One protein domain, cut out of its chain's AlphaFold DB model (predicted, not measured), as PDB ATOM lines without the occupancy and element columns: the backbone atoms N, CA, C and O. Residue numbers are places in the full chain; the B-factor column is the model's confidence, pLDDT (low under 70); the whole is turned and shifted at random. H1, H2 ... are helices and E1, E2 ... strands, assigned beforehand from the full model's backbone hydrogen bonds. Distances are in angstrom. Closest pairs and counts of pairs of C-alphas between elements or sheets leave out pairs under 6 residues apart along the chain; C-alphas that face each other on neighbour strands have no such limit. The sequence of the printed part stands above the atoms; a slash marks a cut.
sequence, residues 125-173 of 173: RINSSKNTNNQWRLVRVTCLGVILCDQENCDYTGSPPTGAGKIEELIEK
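AT A GLANCE: This is residues 125 to 173 of the 173 residues of an uncharacterized protein of Puccinia triticina (isolate 1-1 / race 1 (BBBD)) (UniProt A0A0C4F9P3). This is a rod with little regular structure: a two-stranded hairpin, E1 and E2, then a long loop, residues 144 to 165, that runs onward and folds back to the short helix H1. The turns at residues 131 to 136 and 150 to 155 stick out. The printed part has 49 residues, 19 of them in E1, E2 and H1, in that order; the class is mixed, the two-stranded sheet antiparallel. It is extended, with a radius of gyration of the C-alphas of 16.3 A and spans of 54 by 19 by 10 A.

HOW THE PARTS SIT: Look first at E1, residues 125 to 130, and E2, residues 137 to 143, an antiparallel hairpin at 165 degrees; N 127 and O 140 are within hydrogen-bond range at 2.9 A. H1, residues 166 to 171, is apart from E1, and its O i to N i+4 pairs are all within range.

IN THESE COORDINATES: Find C-alpha 125 at (-27.868, -8.265, -8.918), where E1 begins its 16.9 A. E2 covers 19.3 A; H1 ends at C-alpha 171, (-37.186, 3.461, -18.214), after 8.8 A.

THE WHOLE: The C-alphas farthest apart, of Asn 133 and Asn 153, are 54.3 A apart. The printed part has no cut; the link from E2 to H1 is long, and residues 136 and 173 are under pLDDT 70.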
ATOM      1  N   ARG A 125     -27.153  -8.017 -10.165       82.31
ATOM      2  CA  ARG A 125     -27.868  -8.265  -8.918       82.31
ATOM      3  C   ARG A 125     -27.472  -9.634  -8.384       82.31
ATOM      4  O   ARG A 125     -27.527 -10.624  -9.109       82.31
ATOM      5  N   ILE A 126     -27.081  -9.684  -7.114       82.50
ATOM      6  CA  ILE A 126     -26.743 -10.932  -6.429       82.50
ATOM      7  C   ILE A 126     -27.875 -11.267  -5.465       82.50
ATOM      8  O   ILE A 126     -28.223 -10.460  -4.605       82.50
ATOM      9  N   ASN A 127     -28.435 -12.465  -5.592       80.50
ATOM     10  CA  ASN A 127     -29.369 -13.027  -4.626       80.50
ATOM     11  C   ASN A 127     -28.749 -14.289  -4.025       80.50
ATOM     12  O   ASN A 127     -28.238 -15.134  -4.755       80.50
ATOM     13  N   SER A 128     -28.782 -14.422  -2.702       82.00
ATOM     14  CA  SER A 128     -28.323 -15.628  -2.023       82.00
ATOM     15  C   SER A 128     -29.454 -16.270  -1.233       82.00
ATOM     16  O   SER A 128     -30.003 -15.632  -0.335       82.00
ATOM     17  N   SER A 129     -29.735 -17.544  -1.492       77.25
ATOM     18  CA  SER A 129     -30.610 -18.367  -0.659       77.25
ATOM     19  C   SER A 129     -29.828 -19.514  -0.023       77.25
ATOM     20  O   SER A 129     -28.825 -19.996  -0.553       77.25
ATOM     21  N   LYS A 130     -30.260 -19.933   1.165       80.19
ATOM     22  CA  LYS A 130     -29.709 -21.090   1.881       80.19
ATOM     23  C   LYS A 130     -30.772 -22.182   1.891       80.19
ATOM     24  O   LYS A 130     -31.958 -21.865   1.958       80.19
ATOM     25  N   ASN A 131     -30.369 -23.447   1.806       80.50
ATOM     26  CA  ASN A 131     -31.316 -24.540   2.017       80.50
ATOM     27  C   ASN A 131     -31.655 -24.691   3.513       80.50
ATOM     28  O   ASN A 131     -30.937 -24.184   4.375       80.50
ATOM     29  N   THR A 132     -32.725 -25.431   3.817       70.00
ATOM     30  CA  THR A 132     -33.269 -25.620   5.177       70.00
ATOM     31  C   THR A 132     -32.235 -26.105   6.200       70.00
ATOM     32  O   THR A 132     -32.329 -25.763   7.371       70.00
ATOM     33  N   ASN A 133     -31.202 -26.830   5.756       74.00
ATOM     34  CA  ASN A 133     -30.171 -27.399   6.629       74.00
ATOM     35  C   ASN A 133     -28.811 -26.682   6.536       74.00
ATOM     36  O   ASN A 133     -27.817 -27.217   7.020       74.00
ATOM     37  N   ASN A 134     -28.726 -25.509   5.889       71.06
ATOM     38  CA  ASN A 134     -27.480 -24.758   5.638       71.06
ATOM     39  C   ASN A 134     -26.341 -25.559   4.971       71.06
ATOM     40  O   ASN A 134     -25.192 -25.121   4.964       71.06
ATOM     41  N   GLN A 135     -26.647 -26.713   4.386       70.81
ATOM     42  CA  GLN A 135     -25.676 -27.575   3.721       70.81
ATOM     43  C   GLN A 135     -25.189 -26.958   2.399       70.81
ATOM     44  O   GLN A 135     -24.090 -27.261   1.949       70.81
ATOM     45  N   TRP A 136     -25.998 -26.086   1.779       62.66
ATOM     46  CA  TRP A 136     -25.690 -25.466   0.489       62.66
ATOM     47  C   TRP A 136     -26.204 -24.022   0.473       62.66
ATOM     48  O   TRP A 136     -27.298 -23.724   0.965       62.66
ATOM     49  N   ARG A 137     -25.421 -23.123  -0.132       73.44
ATOM     50  CA  ARG A 137     -25.806 -21.738  -0.427       73.44
ATOM     51  C   ARG A 137     -25.934 -21.590  -1.937       73.44
ATOM     52  O   ARG A 137     -24.954 -21.781  -2.652       73.44
ATOM     53  N   LEU A 138     -27.113 -21.211  -2.411       74.56
ATOM     54  CA  LEU A 138     -27.332 -20.850  -3.803       74.56
ATOM     55  C   LEU A 138     -27.102 -19.349  -3.958       74.56
ATOM     56  O   LEU A 138     -27.847 -18.552  -3.395       74.56
ATOM     57  N   VAL A 139     -26.084 -18.965  -4.723       77.38
ATOM     58  CA  VAL A 139     -25.855 -17.575  -5.127       77.38
ATOM     59  C   VAL A 139     -26.267 -17.442  -6.588       77.38
ATOM     60  O   VAL A 139     -25.686 -18.081  -7.460       77.38
ATOM     61  N   ARG A 140     -27.295 -16.640  -6.854       77.62
ATOM     62  CA  ARG A 140     -27.758 -16.283  -8.196       77.62
ATOM     63  C   ARG A 140     -27.189 -14.917  -8.546       77.62
ATOM     64  O   ARG A 140     -27.444 -13.950  -7.832       77.62
ATOM     65  N   VAL A 141     -26.436 -14.851  -9.635       77.06
ATOM     66  CA  VAL A 141     -25.908 -13.600 -10.185       77.06
ATOM     67  C   VAL A 141     -26.668 -13.297 -11.470       77.06
ATOM     68  O   VAL A 141     -26.605 -14.068 -12.423       77.06
ATOM     69  N   THR A 142     -27.400 -12.190 -11.488       78.62
ATOM     70  CA  THR A 142     -28.173 -11.733 -12.646       78.62
ATOM     71  C   THR A 142     -27.482 -10.525 -13.261       78.62
ATOM     72  O   THR A 142     -27.330  -9.509 -12.588       78.62
ATOM     73  N   CYS A 143     -27.084 -10.617 -14.531       79.50
ATOM     74  CA  CYS A 143     -26.596  -9.468 -15.294       79.50
ATOM     75  C   CYS A 143     -27.755  -8.505 -15.587       79.50
ATOM     76  O   CYS A 143     -28.796  -8.938 -16.080       79.50
ATOM     77  N   LEU A 144     -27.572  -7.220 -15.275       83.19
ATOM     78  CA  LEU A 144     -28.564  -6.165 -15.513       83.19
ATOM     79  C   LEU A 144     -28.398  -5.493 -16.886       83.19
ATOM     80  O   LEU A 144     -29.271  -4.743 -17.305       83.19
ATOM     81  N   GLY A 145     -27.307  -5.782 -17.599       81.44
ATOM     82  CA  GLY A 145     -26.999  -5.177 -18.893       81.44
ATOM     83  C   GLY A 145     -26.320  -3.814 -18.761       81.44
ATOM     84  O   GLY A 145     -25.613  -3.552 -17.789       81.44
ATOM     85  N   VAL A 146     -26.512  -2.972 -19.773       82.25
ATOM     86  CA  VAL A 146     -25.950  -1.620 -19.882       82.25
ATOM     87  C   VAL A 146     -27.059  -0.651 -20.273       82.25
ATOM     88  O   VAL A 146     -27.971  -1.034 -21.006       82.25
ATOM     89  N   ILE A 147     -26.978   0.588 -19.795       83.44
ATOM     90  CA  ILE A 147     -27.813   1.674 -20.319       83.44
ATOM     91  C   ILE A 147     -27.144   2.229 -21.573       83.44
ATOM     92  O   ILE A 147     -25.938   2.494 -21.566       83.44
ATOM     93  N   LEU A 148     -27.929   2.355 -22.639       83.56
ATOM     94  CA  LEU A 148     -27.512   2.946 -23.904       83.56
ATOM     95  C   LEU A 148     -28.185   4.304 -24.050       83.56
ATOM     96  O   LEU A 148     -29.323   4.488 -23.621       83.56
ATOM     97  N   CYS A 149     -27.469   5.233 -24.660       84.38
ATOM     98  CA  CYS A 149     -28.055   6.477 -25.117       84.38
ATOM     99  C   CYS A 149     -28.980   6.209 -26.310       84.38
ATOM    100  O   CYS A 149     -28.653   5.400 -27.179       84.38
ATOM    101  N   ASP A 150     -30.128   6.875 -26.348       84.88
ATOM    102  CA  ASP A 150     -31.133   6.737 -27.406       84.88
ATOM    103  C   ASP A 150     -30.850   7.629 -28.630       84.88
ATOM    104  O   ASP A 150     -31.425   7.431 -29.695       84.88
ATOM    105  N   GLN A 151     -29.949   8.605 -28.491       86.44
ATOM    106  CA  GLN A 151     -29.567   9.518 -29.563       86.44
ATOM    107  C   GLN A 151     -28.558   8.867 -30.522       86.44
ATOM    108  O   GLN A 151     -27.528   8.353 -30.088       86.44
ATOM    109  N   GLU A 152     -28.791   9.010 -31.831       82.12
ATOM    110  CA  GLU A 152     -27.977   8.454 -32.938       82.12
ATOM    111  C   GLU A 152     -26.476   8.824 -32.890       82.12
ATOM    112  O   GLU A 152     -25.661   8.193 -33.553       82.12
ATOM    113  N   ASN A 153     -26.090   9.835 -32.105       86.00
ATOM    114  CA  ASN A 153     -24.722  10.355 -32.039       86.00
ATOM    115  C   ASN A 153     -24.144  10.382 -30.610       86.00
ATOM    116  O   ASN A 153     -23.302  11.226 -30.288       86.00
ATOM    117  N   CYS A 154     -24.643   9.503 -29.740       83.19
ATOM    118  CA  CYS A 154     -24.284   9.440 -28.331       83.19
ATOM    119  C   CYS A 154     -23.712   8.063 -27.967       83.19
ATOM    120  O   CYS A 154     -24.440   7.095 -27.771       83.19
ATOM    121  N   ASP A 155     -22.392   8.002 -27.788       79.12
ATOM    122  CA  ASP A 155     -21.669   6.768 -27.443       79.12
ATOM    123  C   ASP A 155     -21.696   6.453 -25.938       79.12
ATOM    124  O   ASP A 155     -20.888   5.673 -25.426       79.12
ATOM    125  N   TYR A 156     -22.588   7.099 -25.184       78.88
ATOM    126  CA  TYR A 156     -22.653   6.882 -23.750       78.88
ATOM    127  C   TYR A 156     -23.201   5.484 -23.453       78.88
ATOM    128  O   TYR A 156     -24.362   5.169 -23.719       78.88
ATOM    129  N   THR A 157     -22.348   4.667 -22.841       79.81
ATOM    130  CA  THR A 157     -22.706   3.363 -22.292       79.81
ATOM    131  C   THR A 157     -22.409   3.356 -20.802       79.81
ATOM    132  O   THR A 157     -21.256   3.512 -20.392       79.81
ATOM    133  N   GLY A 158     -23.444   3.179 -19.987       80.69
ATOM    134  CA  GLY A 158     -23.335   3.238 -18.533       80.69
ATOM    135  C   GLY A 158     -23.775   1.953 -17.842       80.69
ATOM    136  O   GLY A 158     -24.449   1.095 -18.415       80.69
ATOM    137  N   SER A 159     -23.427   1.842 -16.563       84.62
ATOM    138  CA  SER A 159     -24.024   0.843 -15.674       84.62
ATOM    139  C   SER A 159     -25.467   1.240 -15.334       84.62
ATOM    140  O   SER A 159     -25.675   2.386 -14.928       84.62
ATOM    141  N   PRO A 160     -26.463   0.339 -15.442       86.38
ATOM    142  CA  PRO A 160     -27.800   0.605 -14.927       86.38
ATOM    143  C   PRO A 160     -27.782   0.765 -13.397       86.38
ATOM    144  O   PRO A 160     -26.911   0.214 -12.714       86.38
ATOM    145  N   PRO A 161     -28.753   1.483 -12.818       87.75
ATOM    146  CA  PRO A 161     -28.879   1.577 -11.372       87.75
ATOM    147  C   PRO A 161     -29.191   0.201 -10.763       87.75
ATOM    148  O   PRO A 161     -29.981  -0.577 -11.290       87.75
ATOM    149  N   THR A 162     -28.576  -0.113  -9.622       85.75
ATOM    150  CA  THR A 162     -28.712  -1.430  -8.969       85.75
ATOM    151  C   THR A 162     -29.786  -1.474  -7.881       85.75
ATOM    152  O   THR A 162     -30.158  -2.562  -7.430       85.75
ATOM    153  N   GLY A 163     -30.304  -0.311  -7.468       84.50
ATOM    154  CA  GLY A 163     -31.360  -0.196  -6.461       84.50
ATOM    155  C   GLY A 163     -32.656  -0.894  -6.880       84.50
ATOM    156  O   GLY A 163     -32.968  -1.013  -8.065       84.50
ATOM    157  N   ALA A 164     -33.424  -1.374  -5.901       83.06
ATOM    158  CA  ALA A 164     -34.740  -1.956  -6.162       83.06
ATOM    159  C   ALA A 164     -35.669  -0.907  -6.801       83.06
ATOM    160  O   ALA A 164     -35.728   0.221  -6.317       83.06
ATOM    161  N   GLY A 165     -36.348  -1.265  -7.894       83.94
ATOM    162  CA  GLY A 165     -37.253  -0.371  -8.630       83.94
ATOM    163  C   GLY A 165     -36.569   0.735  -9.444       83.94
ATOM    164  O   GLY A 165     -37.243   1.497 -10.125       83.94
ATOM    165  N   LYS A 166     -35.237   0.870  -9.369       88.06
ATOM    166  CA  LYS A 166     -34.524   1.997  -9.989       88.06
ATOM    167  C   LYS A 166     -34.316   1.853 -11.488       88.06
ATOM    168  O   LYS A 166     -34.075   2.853 -12.152       88.06
ATOM    169  N   ILE A 167     -34.363   0.630 -12.010       85.56
ATOM    170  CA  ILE A 167     -34.262   0.396 -13.453       85.56
ATOM    171  C   ILE A 167     -35.590   0.771 -14.100       85.56
ATOM    172  O   ILE A 167     -35.605   1.472 -15.102       85.56
ATOM    173  N   GLU A 168     -36.690   0.358 -13.481       86.31
ATOM    174  CA  GLU A 168     -38.047   0.676 -13.902       86.31
ATOM    175  C   GLU A 168     -38.279   2.199 -13.872       86.31
ATOM    176  O   GLU A 168     -38.664   2.768 -14.887       86.31
ATOM    177  N   GLU A 169     -37.888   2.883 -12.785       89.44
ATOM    178  CA  GLU A 169     -37.934   4.357 -12.684       89.44
ATOM    179  C   GLU A 169     -37.133   5.068 -13.793       89.44
ATOM    180  O   GLU A 169     -37.492   6.167 -14.210       89.44
ATOM    181  N   LEU A 170     -36.026   4.471 -14.250       84.69
ATOM    182  CA  LEU A 170     -35.190   5.049 -15.304       84.69
ATOM    183  C   LEU A 170     -35.798   4.861 -16.702       84.69
ATOM    184  O   LEU A 170     -35.544   5.687 -17.569       84.69
ATOM    185  N   ILE A 171     -36.561   3.786 -16.921       83.00
ATOM    186  CA  ILE A 171     -37.186   3.461 -18.214       83.00
ATOM    187  C   ILE A 171     -38.534   4.175 -18.386       83.00
ATOM    188  O   ILE A 171     -38.919   4.489 -19.506       83.00
ATOM    189  N   GLU A 172     -39.262   4.423 -17.298       82.12
ATOM    190  CA  GLU A 172     -40.576   5.089 -17.316       82.12
ATOM    191  C   GLU A 172     -40.502   6.621 -17.467       82.12
ATOM    192  O   GLU A 172     -41.537   7.288 -17.494       82.12
ATOM    193  N   LYS A 173     -39.291   7.181 -17.544       61.25
ATOM    194  CA  LYS A 173     -39.022   8.615 -17.704       61.25
ATOM    195  C   LYS A 173     -38.822   9.001 -19.160       61.25
ATOM    196  O   LYS A 173     -39.312  10.096 -19.514       61.25
TER     197      LYS A 173